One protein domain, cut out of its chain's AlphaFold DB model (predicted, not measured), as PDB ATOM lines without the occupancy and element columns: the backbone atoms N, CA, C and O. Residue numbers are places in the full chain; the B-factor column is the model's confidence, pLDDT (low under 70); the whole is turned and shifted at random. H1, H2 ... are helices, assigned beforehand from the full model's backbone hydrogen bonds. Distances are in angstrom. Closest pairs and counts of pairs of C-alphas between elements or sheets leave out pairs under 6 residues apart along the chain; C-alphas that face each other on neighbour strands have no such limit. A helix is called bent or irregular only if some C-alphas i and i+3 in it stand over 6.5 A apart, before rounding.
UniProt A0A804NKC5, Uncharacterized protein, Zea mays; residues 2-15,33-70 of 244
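Overview. This is residues 2 to 15 and 33 to 70 of the 244 residues of an uncharacterized protein of Zea mays (UniProt A0A804NKC5). A long helix, H3, lies beside the shorter H2 over its first part and then runs on past it as an arm, while H1 lies crosswise over one side of the two. The first part of H1 meets H3, its later part comes near the beginning of H2, and residues 59 to 70 of H3 stick out free. The printed part has 52 residues with three named helices, in the order H1, H2, H3, and no named strand; its class is all helix. The whole is loose, with a radius of gyration of the C-alphas of 12.7 A, and elongated, spanning 39 by 25 by 16 A.

Arrangement. H1, residues 2 to 15, and H3, residues 50 to 70, touch, with the C-alphas of Leu 5 and Gly 54 the closest at 6.2 A. H3 touches H1 with residues 54 to 58 alone. The two run opposite ways at a steep tilt of 70.0 degrees, only just short of about perpendicular. H2, residues 33 to 41, is close to H1 but not clearly touching it, and their closest C-alphas, those of Lys 12 and Gly 33, are 7.5 A apart. Their lines are about perpendicular, at 73 degrees. H2 and H3 are also close but not clearly touching, with the C-alphas of Leu 35 and Ile 53 the closest at 6.8 A. They run opposite ways at a shallow tilt of 15 degrees. Every pair of O i and N i+4 is within hydrogen-bond range in H1 and H2, and 11 of 17 are in H3.

Along the chain. H1 begins at C-alpha 2, at (98.926, 100.143, 127.045), and is 20.2 A long from first to last C-alpha. H2 begins at C-alpha 33, at (83.823, 103.629, 137.275), and is 12.3 A long. H3 is the longest helix, with 21 residues and 31.5 A, and ends at C-alpha 70, at (101.571, 82.649, 145.502). H3 is neither bent nor irregular, but only just: C-alphas 62 and 65 are 6.2 A apart.

Size, cuts and confidence. The two C-alphas farthest apart are those of Gly 42 and Leu 70, at 39.3 A. Without residues 59 to 70, which stand free, the body has 40 residues and spans 28 by 21 by 11 A. Residues 16 to 32 are cut out and not printed, and C-alphas 15 and 33 are 9.9 A apart across the cut, which lies in the link from H1 to H2. The link from H2 to H3 is short, with 8 residues. The mean pLDDT of the printed part is 78.0, and it is under 70 at residue 43 and residues 60 to 67.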
ATOM      1  N   GLN A   2      99.595  98.834 127.096       72.44
ATOM      2  CA  GLN A   2      98.926 100.143 127.045       72.44
ATOM      3  C   GLN A   2      97.650 100.155 126.179       72.44
ATOM      4  O   GLN A   2      96.591 100.494 126.687       72.44
ATOM      5  N   ARG A   3      97.710  99.612 124.954       81.25
ATOM      6  CA  ARG A   3      96.538  99.462 124.066       81.25
ATOM      7  C   ARG A   3      95.366  98.686 124.688       81.25
ATOM      8  O   ARG A   3      94.216  99.002 124.440       81.25
ATOM      9  N   VAL A   4      95.661  97.680 125.516       84.88
ATOM     10  CA  VAL A   4      94.629  96.866 126.184       84.88
ATOM     11  C   VAL A   4      93.941  97.670 127.288       84.88
ATOM     12  O   VAL A   4      92.736  97.561 127.466       84.88
ATOM     13  N   LEU A   5      94.692  98.492 128.028       82.00
ATOM     14  CA  LEU A   5      94.116  99.368 129.053       82.00
ATOM     15  C   LEU A   5      93.261 100.474 128.428       82.00
ATOM     16  O   LEU A   5      92.200 100.782 128.956       82.00
ATOM     17  N   GLU A   6      93.700 101.030 127.299       82.06
ATOM     18  CA  GLU A   6      92.934 102.014 126.525       82.06
ATOM     19  C   GLU A   6      91.617 101.419 126.014       82.06
ATOM     20  O   GLU A   6      90.575 102.048 126.170       82.06
ATOM     21  N   GLN A   7      91.644 100.182 125.511       84.50
ATOM     22  CA  GLN A   7      90.442  99.470 125.075       84.50
ATOM     23  C   GLN A   7      89.465  99.203 126.235       84.50
ATOM     24  O   GLN A   7      88.275  99.476 126.127       84.50
ATOM     25  N   ILE A   8      89.961  98.737 127.387       85.12
ATOM     26  CA  ILE A   8      89.116  98.532 128.579       85.12
ATOM     27  C   ILE A   8      88.494  99.861 129.039       85.12
ATOM     28  O   ILE A   8      87.354  99.901 129.507       85.12
ATOM     29  N   LEU A   9      89.237 100.965 128.923       84.25
ATOM     30  CA  LEU A   9      88.738 102.293 129.266       84.25
ATOM     31  C   LEU A   9      87.669 102.784 128.289       84.25
ATOM     32  O   LEU A   9      86.682 103.356 128.752       84.25
ATOM     33  N   SER A  10      87.824 102.560 126.981       84.00
ATOM     34  CA  SER A  10      86.796 102.920 125.996       84.00
ATOM     35  C   SER A  10      85.519 102.111 126.205       84.00
ATOM     36  O   SER A  10      84.454 102.705 126.352       84.00
ATOM     37  N   GLU A  11      85.635 100.791 126.371       84.88
ATOM     38  CA  GLU A  11      84.497  99.898 126.643       84.88
ATOM     39  C   GLU A  11      83.741 100.327 127.912       84.88
ATOM     40  O   GLU A  11      82.510 100.405 127.931       84.88
ATOM     41  N   LYS A  12      84.464 100.688 128.985       83.00
ATOM     42  CA  LYS A  12      83.829 101.136 130.233       83.00
ATOM     43  C   LYS A  12      83.194 102.526 130.120       83.00
ATOM     44  O   LYS A  12      82.196 102.799 130.788       83.00
ATOM     45  N   LYS A  13      83.746 103.420 129.294       82.00
ATOM     46  CA  LYS A  13      83.135 104.730 129.003       82.00
ATOM     47  C   LYS A  13      81.835 104.578 128.216       82.00
ATOM     48  O   LYS A  13      80.876 105.285 128.522       82.00
ATOM     49  N   GLU A  14      81.804 103.654 127.260       83.06
ATOM     50  CA  GLU A  14      80.621 103.323 126.461       83.06
ATOM     51  C   GLU A  14      79.513 102.705 127.322       83.06
ATOM     52  O   GLU A  14      78.370 103.159 127.264       83.06
ATOM     53  N   SER A  15      79.844 101.755 128.207       76.81
ATOM     54  CA  SER A  15      78.848 101.124 129.089       76.81
ATOM     55  C   SER A  15      78.155 102.144 130.007       76.81
ATOM     56  O   SER A  15      76.936 102.132 130.146       76.81
ATOM     57  N   GLY A  33      85.035 102.810 137.285       84.50
ATOM     58  CA  GLY A  33      83.823 103.629 137.275       84.50
ATOM     59  C   GLY A  33      83.951 104.849 138.186       84.50
ATOM     60  O   GLY A  33      83.661 105.963 137.755       84.50
ATOM     61  N   VAL A  34      84.501 104.666 139.392       86.44
ATOM     62  CA  VAL A  34      84.761 105.771 140.331       86.44
ATOM     63  C   VAL A  34      85.721 106.800 139.727       86.44
ATOM     64  O   VAL A  34      85.442 107.996 139.763       86.44
ATOM     65  N   LEU A  35      86.833 106.357 139.130       85.88
ATOM     66  CA  LEU A  35      87.815 107.269 138.526       85.88
ATOM     67  C   LEU A  35      87.236 108.058 137.347       85.88
ATOM     68  O   LEU A  35      87.504 109.252 137.220       85.88
ATOM     69  N   LEU A  36      86.428 107.414 136.505       86.00
ATOM     70  CA  LEU A  36      85.782 108.079 135.376       86.00
ATOM     71  C   LEU A  36      84.672 109.042 135.823       86.00
ATOM     72  O   LEU A  36      84.489 110.092 135.207       86.00
ATOM     73  N   ARG A  37      83.947 108.729 136.904       84.94
ATOM     74  CA  ARG A  37      82.995 109.661 137.524       84.94
ATOM     75  C   ARG A  37      83.714 110.902 138.054       84.94
ATOM     76  O   ARG A  37      83.326 112.012 137.711       84.94
ATOM     77  N   LEU A  38      84.801 110.721 138.806       84.19
ATOM     78  CA  LEU A  38      85.598 111.832 139.339       84.19
ATOM     79  C   LEU A  38      86.216 112.695 138.227       84.19
ATOM     80  O   LEU A  38      86.294 113.915 138.372       84.19
ATOM     81  N   GLN A  39      86.607 112.083 137.105       85.06
ATOM     82  CA  GLN A  39      87.032 112.799 135.900       85.06
ATOM     83  C   GLN A  39      85.907 113.683 135.332       85.06
ATOM     84  O   GLN A  39      86.166 114.831 134.983       85.06
ATOM     85  N   LYS A  40      84.664 113.181 135.264       83.56
ATOM     86  CA  LYS A  40      83.501 113.945 134.770       83.56
ATOM     87  C   LYS A  40      83.075 115.067 135.716       83.56
ATOM     88  O   LYS A  40      82.653 116.120 135.253       83.56
ATOM     89  N   GLU A  41      83.152 114.842 137.025       82.69
ATOM     90  CA  GLU A  41      82.740 115.829 138.029       82.69
ATOM     91  C   GLU A  41      83.723 116.999 138.148       82.69
ATOM     92  O   GLU A  41      83.328 118.072 138.597       82.69
ATOM     93  N   GLY A  42      84.996 116.813 137.773       75.75
ATOM     94  CA  GLY A  42      86.009 117.875 137.799       75.75
ATOM     95  C   GLY A  42      86.315 118.427 139.199       75.75
ATOM     96  O   GLY A  42      86.926 119.481 139.326       75.75
ATOM     97  N   ARG A  43      85.884 117.730 140.262       69.12
ATOM     98  CA  ARG A  43      86.013 118.153 141.671       69.12
ATOM     99  C   ARG A  43      87.294 117.672 142.351       69.12
ATOM    100  O   ARG A  43      87.518 117.967 143.523       69.12
ATOM    101  N   ALA A  44      88.114 116.892 141.654       72.69
ATOM    102  CA  ALA A  44      89.357 116.387 142.213       72.69
ATOM    103  C   ALA A  44      90.415 117.508 142.286       72.69
ATOM    104  O   ALA A  44      90.553 118.278 141.338       72.69
ATOM    105  N   PRO A  45      91.225 117.571 143.358       74.38
ATOM    106  CA  PRO A  45      92.322 118.540 143.480       74.38
ATOM    107  C   PRO A  45      93.464 118.302 142.475       74.38
ATOM    108  O   PRO A  45      94.403 119.089 142.406       74.38
ATOM    109  N   ILE A  46      93.406 117.203 141.720       75.88
ATOM    110  CA  ILE A  46      94.359 116.819 140.681       75.88
ATOM    111  C   ILE A  46      93.553 116.497 139.425       75.88
ATOM    112  O   ILE A  46      92.551 115.785 139.504       75.88
ATOM    113  N   GLU A  47      94.010 116.975 138.272       78.38
ATOM    114  CA  GLU A  47      93.391 116.675 136.984       78.38
ATOM    115  C   GLU A  47      93.466 115.168 136.673       78.38
ATOM    116  O   GLU A  47      94.543 114.569 136.552       78.38
ATOM    117  N   ILE A  48      92.300 114.531 136.558       84.12
ATOM    118  CA  ILE A  48      92.193 113.107 136.238       84.12
ATOM    119  C   ILE A  48      92.092 112.968 134.718       84.12
ATOM    120  O   ILE A  48      91.011 113.011 134.138       84.12
ATOM    121  N   THR A  49      93.234 112.786 134.060       85.81
ATOM    122  CA  THR A  49      93.286 112.467 132.625       85.81
ATOM    123  C   THR A  49      93.167 110.961 132.389       85.81
ATOM    124  O   THR A  49      93.448 110.155 133.281       85.81
ATOM    125  N   ASP A  50      92.822 110.553 131.166       83.62
ATOM    126  CA  ASP A  50      92.828 109.136 130.769       83.62
ATOM    127  C   ASP A  50      94.201 108.486 130.970       83.62
ATOM    128  O   ASP A  50      94.292 107.335 131.396       83.62
ATOM    129  N   GLY A  51      95.279 109.249 130.754       82.81
ATOM    130  CA  GLY A  51      96.642 108.816 131.053       82.81
ATOM    131  C   GLY A  51      96.860 108.569 132.548       82.81
ATOM    132  O   GLY A  51      97.451 107.555 132.926       82.81
ATOM    133  N   THR A  52      96.320 109.434 133.413       83.25
ATOM    134  CA  THR A  52      96.345 109.241 134.871       83.25
ATOM    135  C   THR A  52      95.593 107.967 135.260       83.25
ATOM    136  O   THR A  52      96.138 107.139 135.992       83.25
ATOM    137  N   ILE A  53      94.387 107.748 134.727       85.94
ATOM    138  CA  ILE A  53      93.589 106.540 134.997       85.94
ATOM    139  C   ILE A  53      94.321 105.283 134.508       85.94
ATOM    140  O   ILE A  53      94.481 104.326 135.272       85.94
ATOM    141  N   GLY A  54      94.842 105.300 133.278       83.44
ATOM    142  CA  GLY A  54      95.625 104.201 132.714       83.44
ATOM    143  C   GLY A  54      96.867 103.879 133.551       83.44
ATOM    144  O   GLY A  54      97.155 102.710 133.818       83.44
ATOM    145  N   SER A  55      97.563 104.902 134.056       82.19
ATOM    146  CA  SER A  55      98.722 104.720 134.939       82.19
ATOM    147  C   SER A  55      98.345 104.098 136.290       82.19
ATOM    148  O   SER A  55      99.057 103.223 136.787       82.19
ATOM    149  N   LEU A  56      97.198 104.477 136.868       83.56
ATOM    150  CA  LEU A  56      96.692 103.915 138.122       83.56
ATOM    151  C   LEU A  56      96.270 102.450 137.957       83.56
ATOM    152  O   LEU A  56      96.584 101.621 138.816       83.56
ATOM    153  N   MET A  57      95.626 102.112 136.837       81.12
ATOM    154  CA  MET A  57      95.301 100.730 136.478       81.12
ATOM    155  C   MET A  57      96.558  99.872 136.327       81.12
ATOM    156  O   MET A  57      96.644  98.780 136.893       81.12
ATOM    157  N   PHE A  58      97.558 100.375 135.597       77.00
ATOM    158  CA  PHE A  58      98.828  99.679 135.411       77.00
ATOM    159  C   PHE A  58      99.564  99.487 136.742       77.00
ATOM    160  O   PHE A  58     100.038  98.391 137.038       77.00
ATOM    161  N   ARG A  59      99.595 100.520 137.596       70.12
ATOM    162  CA  ARG A  59     100.203 100.438 138.931       70.12
ATOM    163  C   ARG A  59      99.544  99.357 139.787       70.12
ATOM    164  O   ARG A  59     100.250  98.628 140.476       70.12
ATOM    165  N   ARG A  60      98.216  99.207 139.716       65.12
ATOM    166  CA  ARG A  60      97.487  98.148 140.431       65.12
ATOM    167  C   ARG A  60      97.802  96.750 139.891       65.12
ATOM    168  O   ARG A  60      97.921  95.829 140.692       65.12
ATOM    169  N   LYS A  61      97.987  96.580 138.573       58.91
ATOM    170  CA  LYS A  61      98.338  95.275 137.973       58.91
ATOM    171  C   LYS A  61      99.622  94.672 138.534       58.91
ATOM    172  O   LYS A  61      99.699  93.451 138.627       58.91
ATOM    173  N   ARG A  62     100.593  95.496 138.938       58.00
ATOM    174  CA  ARG A  62     101.848  95.017 139.533       58.00
ATOM    175  C   ARG A  62     101.616  94.112 140.754       58.00
ATOM    176  O   ARG A  62     102.334  93.141 140.910       58.00
ATOM    177  N   HIS A  63     100.561  94.367 141.528       53.69
ATOM    178  CA  HIS A  63     100.179  93.553 142.688       53.69
ATOM    179  C   HIS A  63      99.376  92.287 142.340       53.69
ATOM    180  O   HIS A  63      99.169  91.440 143.204       53.69
ATOM    181  N   LEU A  64      98.851  92.159 141.114       53.75
ATOM    182  CA  LEU A  64      98.011  91.016 140.739       53.75
ATOM    183  C   LEU A  64      98.844  89.785 140.355       53.75
ATOM    184  O   LEU A  64      98.435  88.681 140.689       53.75
ATOM    185  N   GLY A  65      99.997  89.980 139.698       58.28
ATOM    186  CA  GLY A  65     100.905  88.880 139.331       58.28
ATOM    187  C   GLY A  65     101.493  88.175 140.553       58.28
ATOM    188  O   GLY A  65     101.505  86.954 140.614       58.28
ATOM    189  N   GLU A  66     101.835  88.948 141.586       63.00
ATOM    190  CA  GLU A  66     102.271  88.420 142.883       63.00
ATOM    191  C   GLU A  66     101.219  87.422 143.427       63.00
ATOM    192  O   GLU A  66     101.512  86.273 143.728       63.00
ATOM    193  N   ARG A  67      99.926  87.752 143.413       67.19
ATOM    194  CA  ARG A  67      98.899  86.859 143.985       67.19
ATOM    195  C   ARG A  67      98.738  85.520 143.258       67.19
ATOM    196  O   ARG A  67      98.436  84.527 143.916       67.19
ATOM    197  N   THR A  68      98.894  85.478 141.933       73.88
ATOM    198  CA  THR A  68      98.765  84.225 141.168       73.88
ATOM    199  C   THR A  68      99.933  83.287 141.418       73.88
ATOM    200  O   THR A  68      99.724  82.085 141.585       73.88
ATOM    201  N   ASP A  69     101.136  83.847 141.512       78.06
ATOM    202  CA  ASP A  69     102.355  83.079 141.762       78.06
ATOM    203  C   ASP A  69     102.290  82.436 143.153       78.06
ATOM    204  O   ASP A  69     102.576  81.250 143.295       78.06
ATOM    205  N   LEU A  70     101.740  83.158 144.139       83.50
ATOM    206  CA  LEU A  70     101.571  82.649 145.502       83.50
ATOM    207  C   LEU A  70     100.674  81.412 145.550       83.50
ATOM    208  O   LEU A  70     100.949  80.471 146.288       83.50
TER     209      LEU A  70